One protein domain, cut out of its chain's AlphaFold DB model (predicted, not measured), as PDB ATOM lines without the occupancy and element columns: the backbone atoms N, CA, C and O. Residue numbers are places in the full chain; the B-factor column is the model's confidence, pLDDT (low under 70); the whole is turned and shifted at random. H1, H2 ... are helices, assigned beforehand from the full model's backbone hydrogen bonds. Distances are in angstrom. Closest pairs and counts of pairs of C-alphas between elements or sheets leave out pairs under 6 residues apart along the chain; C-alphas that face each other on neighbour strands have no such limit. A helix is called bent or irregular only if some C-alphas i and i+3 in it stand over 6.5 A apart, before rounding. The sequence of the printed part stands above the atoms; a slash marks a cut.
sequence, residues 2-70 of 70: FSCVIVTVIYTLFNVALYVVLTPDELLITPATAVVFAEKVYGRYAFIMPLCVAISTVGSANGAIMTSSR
ATOM      1  N   PHE A   2      40.026   3.768  -2.679       89.38
ATOM      2  CA  PHE A   2      40.228   5.043  -1.961       89.38
ATOM      3  C   PHE A   2      38.954   5.612  -1.304       89.38
ATOM      4  O   PHE A   2      38.999   6.002  -0.145       89.38
ATOM      5  N   SER A   3      37.807   5.580  -1.996       93.38
ATOM      6  CA  SER A   3      36.525   6.047  -1.436       93.38
ATOM      7  C   SER A   3      36.099   5.260  -0.187       93.38
ATOM      8  O   SER A   3      35.811   5.853   0.845       93.38
ATOM      9  N   CYS A   4      36.153   3.923  -0.231       93.81
ATOM     10  CA  CYS A   4      35.782   3.077   0.906       93.81
ATOM     11  C   CYS A   4      36.653   3.357   2.139       93.81
ATOM     12  O   CYS A   4      36.121   3.445   3.237       93.81
ATOM     13  N   VAL A   5      37.964   3.558   1.954       95.38
ATOM     14  CA  VAL A   5      38.886   3.882   3.055       95.38
ATOM     15  C   VAL A   5      38.533   5.228   3.689       95.38
ATOM     16  O   VAL A   5      38.457   5.324   4.910       95.38
ATOM     17  N   ILE A   6      38.266   6.253   2.875       96.69
ATOM     18  CA  ILE A   6      37.876   7.581   3.373       96.69
ATOM     19  C   ILE A   6      36.572   7.494   4.170       96.69
ATOM     20  O   ILE A   6      36.487   8.045   5.266       96.69
ATOM     21  N   VAL A   7      35.579   6.762   3.657       96.44
ATOM     22  CA  VAL A   7      34.308   6.540   4.356       96.44
ATOM     23  C   VAL A   7      34.560   5.873   5.706       96.44
ATOM     24  O   VAL A   7      34.111   6.393   6.724       96.44
ATOM     25  N   THR A   8      35.338   4.788   5.751       95.88
ATOM     26  CA  THR A   8      35.673   4.112   7.012       95.88
ATOM     27  C   THR A   8      36.321   5.066   8.014       95.88
ATOM     28  O   THR A   8      35.877   5.119   9.158       95.88
ATOM     29  N   VAL A   9      37.300   5.871   7.590       97.00
ATOM     30  CA  VAL A   9      37.970   6.847   8.466       97.00
ATOM     31  C   VAL A   9      36.976   7.862   9.038       97.00
ATOM     32  O   VAL A   9      36.980   8.100  10.244       97.00
ATOM     33  N   ILE A  10      36.093   8.426   8.210       96.50
ATOM     34  CA  ILE A  10      35.086   9.399   8.660       96.50
ATOM     35  C   ILE A  10      34.123   8.762   9.670       96.50
ATOM     36  O   ILE A  10      33.851   9.355  10.714       96.50
ATOM     37  N   TYR A  11      33.647   7.543   9.403       95.62
ATOM     38  CA  TYR A  11      32.772   6.824  10.332       95.62
ATOM     39  C   TYR A  11      33.464   6.537  11.668       95.62
ATOM     40  O   TYR A  11      32.845   6.690  12.722       95.62
ATOM     41  N   THR A  12      34.745   6.163  11.659       96.19
ATOM     42  CA  THR A  12      35.508   5.962  12.896       96.19
ATOM     43  C   THR A  12      35.648   7.267  13.677       96.19
ATOM     44  O   THR A  12      35.359   7.288  14.872       96.19
ATOM     45  N   LEU A  13      36.016   8.368  13.015       96.19
ATOM     46  CA  LEU A  13      36.156   9.677  13.662       96.19
ATOM     47  C   LEU A  13      34.835  10.174  14.263       96.19
ATOM     48  O   LEU A  13      34.834  10.720  15.365       96.19
ATOM     49  N   PHE A  14      33.708   9.943  13.586       94.12
ATOM     50  CA  PHE A  14      32.389  10.290  14.115       94.12
ATOM     51  C   PHE A  14      32.061   9.520  15.404       94.12
ATOM     52  O   PHE A  14      31.614  10.119  16.380       94.12
ATOM     53  N   ASN A  15      32.345   8.215  15.447       93.38
ATOM     54  CA  ASN A  15      32.171   7.421  16.667       93.38
ATOM     55  C   ASN A  15      33.074   7.920  17.805       93.38
ATOM     56  O   ASN A  15      32.610   8.059  18.933       93.38
ATOM     57  N   VAL A  16      34.338   8.255  17.514       94.75
ATOM     58  CA  VAL A  16      35.250   8.842  18.513       94.75
ATOM     59  C   VAL A  16      34.676  10.143  19.079       94.75
ATOM     60  O   VAL A  16      34.651  10.312  20.294       94.75
ATOM     61  N   ALA A  17      34.158  11.035  18.231       93.00
ATOM     62  CA  ALA A  17      33.536  12.279  18.685       93.00
ATOM     63  C   ALA A  17      32.320  12.030  19.596       93.00
ATOM     64  O   ALA A  17      32.174  12.706  20.616       93.00
ATOM     65  N   LEU A  18      31.480  11.040  19.275       92.50
ATOM     66  CA  LEU A  18      30.335  10.666  20.111       92.50
ATOM     67  C   LEU A  18      30.766  10.188  21.503       92.50
ATOM     68  O   LEU A  18      30.213  10.665  22.491       92.50
ATOM     69  N   TYR A  19      31.768   9.309  21.595       91.56
ATOM     70  CA  TYR A  19      32.246   8.780  22.881       91.56
ATOM     71  C   TYR A  19      32.978   9.813  23.746       91.56
ATOM     72  O   TYR A  19      33.056   9.647  24.960       91.56
ATOM     73  N   VAL A  20      33.521  10.875  23.144       92.94
ATOM     74  CA  VAL A  20      34.148  11.976  23.894       92.94
ATOM     75  C   VAL A  20      33.101  12.850  24.593       92.94
ATOM     76  O   VAL A  20      33.374  13.388  25.662       92.94
ATOM     77  N   VAL A  21      31.912  13.004  24.004       91.31
ATOM     78  CA  VAL A  21      30.886  13.944  24.491       91.31
ATOM     79  C   VAL A  21      29.759  13.246  25.259       91.31
ATOM     80  O   VAL A  21      29.207  13.824  26.198       91.31
ATOM     81  N   LEU A  22      29.389  12.023  24.873       89.62
ATOM     82  CA  LEU A  22      28.311  11.261  25.507       89.62
ATOM     83  C   LEU A  22      28.855  10.073  26.303       89.62
ATOM     84  O   LEU A  22      29.774   9.373  25.882       89.62
ATOM     85  N   THR A  23      28.210   9.814  27.440       90.81
ATOM     86  CA  THR A  23      28.447   8.600  28.227       90.81
ATOM     87  C   THR A  23      27.826   7.376  27.535       90.81
ATOM     88  O   THR A  23      26.854   7.519  26.787       90.81
ATOM     89  N   PRO A  24      28.364   6.161  27.757       86.75
ATOM     90  CA  PRO A  24      27.876   4.951  27.094       86.75
ATOM     91  C   PRO A  24      26.403   4.646  27.398       86.75
ATOM     92  O   PRO A  24      25.675   4.249  26.492       86.75
ATOM     93  N   ASP A  25      25.936   4.896  28.623       88.38
ATOM     94  CA  ASP A  25      24.529   4.691  28.990       88.38
ATOM     95  C   ASP A  25      23.597   5.631  28.209       88.38
ATOM     96  O   ASP A  25      22.556   5.227  27.691       88.38
ATOM     97  N   GLU A  26      24.004   6.889  28.052       86.94
ATOM     98  CA  GLU A  26      23.230   7.919  27.362       86.94
ATOM     99  C   GLU A  26      23.156   7.678  25.847       86.94
ATOM    100  O   GLU A  26      22.124   7.957  25.232       86.94
ATOM    101  N   LEU A  27      24.213   7.104  25.258       88.25
ATOM    102  CA  LEU A  27      24.229   6.660  23.860       88.25
ATOM    103  C   LEU A  27      23.254   5.507  23.597       88.25
ATOM    104  O   LEU A  27      22.658   5.466  22.523       88.25
ATOM    105  N   LEU A  28      23.101   4.578  24.546       88.69
ATOM    106  CA  LEU A  28      22.233   3.405  24.397       88.69
ATOM    107  C   LEU A  28      20.753   3.728  24.634       88.69
ATOM    108  O   LEU A  28      19.882   3.130  24.006       88.69
ATOM    109  N   ILE A  29      20.468   4.662  25.541       90.44
ATOM    110  CA  ILE A  29      19.100   5.063  25.896       90.44
ATOM    111  C   ILE A  29      18.514   6.034  24.859       90.44
ATOM    112  O   ILE A  29      17.303   6.060  24.635       90.44
ATOM    113  N   THR A  30      19.361   6.844  24.220       87.31
ATOM    114  CA  THR A  30      18.915   7.904  23.313       87.31
ATOM    115  C   THR A  30      18.551   7.366  21.921       87.31
ATOM    116  O   THR A  30      19.409   6.806  21.240       87.31
ATOM    117  N   PRO A  31      17.338   7.646  21.400       87.12
ATOM    118  CA  PRO A  31      16.954   7.251  20.040       87.12
ATOM    119  C   PRO A  31      17.605   8.108  18.938       87.12
ATOM    120  O   PRO A  31      17.618   7.710  17.776       87.12
ATOM    121  N   ALA A  32      18.131   9.292  19.275       90.69
ATOM    122  CA  ALA A  32      18.725  10.244  18.334       90.69
ATOM    123  C   ALA A  32      20.049  10.828  18.862       90.69
ATOM    124  O   ALA A  32      20.122  11.979  19.297       90.69
ATOM    125  N   THR A  33      21.119  10.032  18.814       91.12
ATOM    126  CA  THR A  33      22.433  10.370  19.401       91.12
ATOM    127  C   THR A  33      23.057  11.632  18.809       91.12
ATOM    128  O   THR A  33      23.652  12.427  19.533       91.12
ATOM    129  N   ALA A  34      22.860  11.872  17.511       89.88
ATOM    130  CA  ALA A  34      23.328  13.079  16.833       89.88
ATOM    131  C   ALA A  34      22.707  14.368  17.402       89.88
ATOM    132  O   ALA A  34      23.391  15.383  17.509       89.88
ATOM    133  N   VAL A  35      21.424  14.335  17.782       91.12
ATOM    134  CA  VAL A  35      20.722  15.510  18.319       91.12
ATOM    135  C   VAL A  35      21.226  15.827  19.722       91.12
ATOM    136  O   VAL A  35      21.598  16.966  19.980       91.12
ATOM    137  N   VAL A  36      21.355  14.814  20.583       91.62
ATOM    138  CA  VAL A  36      21.897  14.986  21.942       91.62
ATOM    139  C   VAL A  36      23.355  15.459  21.907       91.62
ATOM    140  O   VAL A  36      23.749  16.332  22.680       91.62
ATOM    141  N   PHE A  37      24.157  14.961  20.958       91.06
ATOM    142  CA  PHE A  37      25.504  15.482  20.707       91.06
ATOM    143  C   PHE A  37      25.480  16.978  20.363       91.06
ATOM    144  O   PHE A  37      26.235  17.764  20.937       91.06
ATOM    145  N   ALA A  38      24.591  17.394  19.462       91.75
ATOM    146  CA  ALA A  38      24.473  18.791  19.066       91.75
ATOM    147  C   ALA A  38      23.961  19.698  20.192       91.75
ATOM    148  O   ALA A  38      24.422  20.832  20.301       91.75
ATOM    149  N   GLU A  39      23.064  19.218  21.051       91.38
ATOM    150  CA  GLU A  39      22.619  19.961  22.235       91.38
ATOM    151  C   GLU A  39      23.774  20.233  23.201       91.38
ATOM    152  O   GLU A  39      23.917  21.359  23.683       91.38
ATOM    153  N   LYS A  40      24.653  19.247  23.417       89.38
ATOM    154  CA  LYS A  40      25.818  19.401  24.300       89.38
ATOM    155  C   LYS A  40      26.935  20.261  23.704       89.38
ATOM    156  O   LYS A  40      27.597  20.975  24.452       89.38
ATOM    157  N   VAL A  41      27.153  20.208  22.388       92.06
ATOM    158  CA  VAL A  41      28.264  20.922  21.723       92.06
ATOM    159  C   VAL A  41      27.862  22.314  21.232       92.06
ATOM    160  O   VAL A  41      28.596  23.278  21.436       92.06
ATOM    161  N   TYR A  42      26.711  22.433  20.571       85.06
ATOM    162  CA  TYR A  42      26.284  23.657  19.883       85.06
ATOM    163  C   TYR A  42      25.278  24.497  20.683       85.06
ATOM    164  O   TYR A  42      25.011  25.645  20.310       85.06
ATOM    165  N   GLY A  43      24.717  23.963  21.775       85.62
ATOM    166  CA  GLY A  43      23.801  24.676  22.666       85.62
ATOM    167  C   GLY A  43      22.624  25.304  21.913       85.62
ATOM    168  O   GLY A  43      21.780  24.607  21.357       85.62
ATOM    169  N   ARG A  44      22.581  26.643  21.838       84.69
ATOM    170  CA  ARG A  44      21.514  27.406  21.153       84.69
ATOM    171  C   ARG A  44      21.338  27.016  19.675       84.69
ATOM    172  O   ARG A  44      20.234  27.129  19.150       84.69
ATOM    173  N   TYR A  45      22.401  26.568  19.007       88.12
ATOM    174  CA  TYR A  45      22.384  26.218  17.582       88.12
ATOM    175  C   TYR A  45      22.089  24.733  17.313       88.12
ATOM    176  O   TYR A  45      22.177  24.289  16.167       88.12
ATOM    177  N   ALA A  46      21.697  23.963  18.332       89.12
ATOM    178  CA  ALA A  46      21.435  22.528  18.209       89.12
ATOM    179  C   ALA A  46      20.362  22.172  17.164       89.12
ATOM    180  O   ALA A  46      20.438  21.104  16.566       89.12
ATOM    181  N   PHE A  47      19.424  23.084  16.873       88.69
ATOM    182  CA  PHE A  47      18.388  22.941  15.836       88.69
ATOM    183  C   PHE A  47      18.940  22.644  14.427       88.69
ATOM    184  O   PHE A  47      18.258  22.014  13.616       88.69
ATOM    185  N   ILE A  48      20.175  23.045  14.122       92.44
ATOM    186  CA  ILE A  48      20.772  22.797  12.802       92.44
ATOM    187  C   ILE A  48      20.969  21.291  12.570       92.44
ATOM    188  O   ILE A  48      20.779  20.801  11.456       92.44
ATOM    189  N   MET A  49      21.287  20.536  13.624       94.19
ATOM    190  CA  MET A  49      21.543  19.101  13.529       94.19
ATOM    191  C   MET A  49      20.320  18.292  13.052       94.19
ATOM    192  O   MET A  49      20.451  17.590  12.047       94.19
ATOM    193  N   PRO A  50      19.126  18.381  13.680       91.69
ATOM    194  CA  PRO A  50      17.947  17.671  13.196       91.69
ATOM    195  C   PRO A  50      17.516  18.130  11.798       91.69
ATOM    196  O   PRO A  50      17.049  17.300  11.023       91.69
ATOM    197  N   LEU A  51      17.727  19.401  11.427       94.50
ATOM    198  CA  LEU A  51      17.436  19.887  10.074       94.50
ATOM    199  C   LEU A  51      18.306  19.182   9.018       94.50
ATOM    200  O   LEU A  51      17.783  18.648   8.039       94.50
ATOM    201  N   CYS A  52      19.624  19.132   9.224       94.12
ATOM    202  CA  CYS A  52      20.541  18.448   8.311       94.12
ATOM    203  C   CYS A  52      20.254  16.941   8.225       94.12
ATOM    204  O   CYS A  52      20.235  16.378   7.128       94.12
ATOM    205  N   VAL A  53      19.988  16.292   9.365       94.62
ATOM    206  CA  VAL A  53      19.660  14.856   9.419       94.62
ATOM    207  C   VAL A  53      18.351  14.566   8.679       94.62
ATOM    208  O   VAL A  53      18.292  13.610   7.900       94.62
ATOM    209  N   ALA A  54      17.324  15.403   8.846       95.25
ATOM    210  CA  ALA A  54      16.057  15.256   8.134       95.25
ATOM    211  C   ALA A  54      16.252  15.343   6.611       95.25
ATOM    212  O   ALA A  54      15.821  14.444   5.887       95.25
ATOM    213  N   ILE A  55      16.972  16.362   6.125       96.19
ATOM    214  CA  ILE A  55      17.255  16.537   4.690       96.19
ATOM    215  C   ILE A  55      18.047  15.341   4.136       96.19
ATOM    216  O   ILE A  55      17.701  14.812   3.079       96.19
ATOM    217  N   SER A  56      19.061  14.861   4.864       95.12
ATOM    218  CA  SER A  56      19.856  13.686   4.469       95.12
ATOM    219  C   SER A  56      19.004  12.417   4.351       95.12
ATOM    220  O   SER A  56      19.182  11.621   3.424       95.12
ATOM    221  N   THR A  57      18.060  12.222   5.275       94.56
ATOM    222  CA  THR A  57      17.189  11.036   5.299       94.56
ATOM    223  C   THR A  57      16.167  11.079   4.162       94.56
ATOM    224  O   THR A  57      15.979  10.078   3.471       94.56
ATOM    225  N   VAL A  58      15.575  12.251   3.892       95.44
ATOM    226  CA  VAL A  58      14.675  12.466   2.743       95.44
ATOM    227  C   VAL A  58      15.406  12.239   1.420       95.44
ATOM    228  O   VAL A  58      14.896  11.537   0.547       95.44
ATOM    229  N   GLY A  59      16.623  12.771   1.275       93.94
ATOM    230  CA  GLY A  59      17.448  12.546   0.086       93.94
ATOM    231  C   GLY A  59      17.774  11.065  -0.130       93.94
ATOM    232  O   GLY A  59      17.656  10.564  -1.250       93.94
ATOM    233  N   SER A  60      18.105  10.349   0.949       93.94
ATOM    234  CA  SER A  60      18.371   8.904   0.906       93.94
ATOM    235  C   SER A  60      17.128   8.106   0.500       93.94
ATOM    236  O   SER A  60      17.219   7.234  -0.363       93.94
ATOM    237  N   ALA A  61      15.959   8.439   1.055       94.56
ATOM    238  CA  ALA A  61      14.689   7.814   0.687       94.56
ATOM    239  C   ALA A  61      14.335   8.055  -0.790       94.56
ATOM    240  O   ALA A  61      13.982   7.113  -1.498       94.56
ATOM    241  N   ASN A  62      14.495   9.283  -1.291       94.31
ATOM    242  CA  ASN A  62      14.259   9.599  -2.702       94.31
ATOM    243  C   ASN A  62      15.199   8.815  -3.640       94.31
ATOM    244  O   ASN A  62      14.757   8.237  -4.634       94.31
ATOM    245  N   GLY A  63      16.490   8.735  -3.300       90.88
ATOM    246  CA  GLY A  63      17.464   7.943  -4.059       90.88
ATOM    247  C   GLY A  63      17.155   6.441  -4.054       90.88
ATOM    248  O   GLY A  63      17.329   5.767  -5.076       90.88
ATOM    249  N   ALA A  64      16.648   5.922  -2.930       91.75
ATOM    250  CA  ALA A  64      16.182   4.545  -2.826       91.75
ATOM    251  C   ALA A  64      14.966   4.294  -3.731       91.75
ATOM    252  O   ALA A  64      14.985   3.332  -4.487       91.75
ATOM    253  N   ILE A  65      13.967   5.185  -3.755       92.62
ATOM    254  CA  ILE A  65      12.776   5.055  -4.620       92.62
ATOM    255  C   ILE A  65      13.162   5.010  -6.105       92.62
ATOM    256  O   ILE A  65      12.704   4.132  -6.835       92.62
ATOM    257  N   MET A  66      14.058   5.898  -6.545       92.12
ATOM    258  CA  MET A  66      14.551   5.902  -7.930       92.12
ATOM    259  C   MET A  66      15.318   4.614  -8.278       92.12
ATOM    260  O   MET A  66      15.386   4.208  -9.436       92.12
ATOM    261  N   THR A  67      15.879   3.953  -7.265       91.50
ATOM    262  CA  THR A  67      16.582   2.675  -7.387       91.50
ATOM    263  C   THR A  67      15.663   1.467  -7.316       91.50
ATOM    264  O   THR A  67      15.967   0.467  -7.938       91.50
ATOM    265  N   SER A  68      14.544   1.536  -6.609       83.88
ATOM    266  CA  SER A  68      13.602   0.416  -6.510       83.88
ATOM    267  C   SER A  68      12.802   0.182  -7.795       83.88
ATOM    268  O   SER A  68      12.156  -0.849  -7.929       83.88
ATOM    269  N   SER A  69      12.808   1.141  -8.727       78.94
ATOM    270  CA  SER A  69      12.123   1.012 -10.019       78.94
ATOM    271  C   SER A  69      12.945   0.281 -11.094       78.94
ATOM    272  O   SER A  69      12.415   0.057 -12.184       78.94
ATOM    273  N   ARG A  70      14.218  -0.039 -10.824       63.31
ATOM    274  CA  ARG A  70      15.099  -0.853 -11.682       63.31
ATOM    275  C   ARG A  70      15.222  -2.261 -11.117       63.31
ATOM    276  O   ARG A  70      15.416  -3.179 -11.938       63.31
TER     277      ARG A  70
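Overview. This is residues 2 to 70 of the 70 residues of an uncharacterized protein of Ancylostoma duodenale (UniProt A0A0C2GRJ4). Two long helices, H4 and H1, reach out like the arms of an open clamp from a small body that holds the shorter helices H2 and H3, and the space between the arms is empty. Residues 54 to 70, of which 54 to 68 belong to H4, and residues 2 to 13 of H1 stick out; the inner ends of both arms pack on H3, while H2 sits near the start of H3. The printed part has 69 residues with four named helices, in the order H1, H2, H3, H4, and no named strand; its class is all helix. The whole is loose, with a radius of gyration of the C-alphas of 14.9 A, and spans 43 by 29 by 22 A, the arms making much of its length.

Along the chain. H4, the longest helix, holds residues 48 to 68 and measures 30.4 A from first to last C-alpha; C-alpha 48 is at (20.772, 22.797, 12.802) and C-alpha 68 at (13.602, 0.416, -6.510). H3 holds residues 33 to 45 and measures 16.0 A. H3 is irregular: C-alphas 41 and 44 are 9.4 A apart, against about 5 A in a regular helix, and its line is a rough one. H1 holds residues 2 to 21 and measures 29.4 A, beginning with C-alpha 2 at (40.228, 5.043, -1.961). H2 holds residues 24 to 29 and measures 8.9 A.

Arrangement. H4 touches H3 with residues 49 to 50 alone, and H3 touches H4 with residues 34 to 38 alone. Their closest C-alphas, those of Val 35 and Met 49, are 6.0 A apart. The two helices form a helical hairpin, opposite ways at a steep tilt of 42 degrees. H1 touches H3 with residues 18 to 21 alone, the closest C-alphas being those of Val 21 and Phe 37, at 6.8 A. H1 and H3 run the same way at a steep tilt of 68 degrees, only just short of about perpendicular. H2 and H3 are close but not clearly touching, with the C-alphas of Leu 27 and Thr 33 closest at 6.1 A, and their lines are about perpendicular at 81 degrees. H1 and H2 meet only through their link. H4 is apart from both H1 and H2. In H1, H2 and H4 every O i to N i+4 pair is within hydrogen-bond range; in H3, 7 of 9 are.

Size, cuts and confidence. The two C-alphas farthest apart, those of Arg 44 and Arg 70, are 43.8 A from each other. Without the stretches that stand free, the body has 40 residues and spans 24 by 18 by 16 A. The printed part has no cut, and the links H1 to H2, H2 to H3 and H3 to H4 are tight. The mean pLDDT of the printed part is 91.3, and residue 70, the chain's last, is the one printed residue under 70.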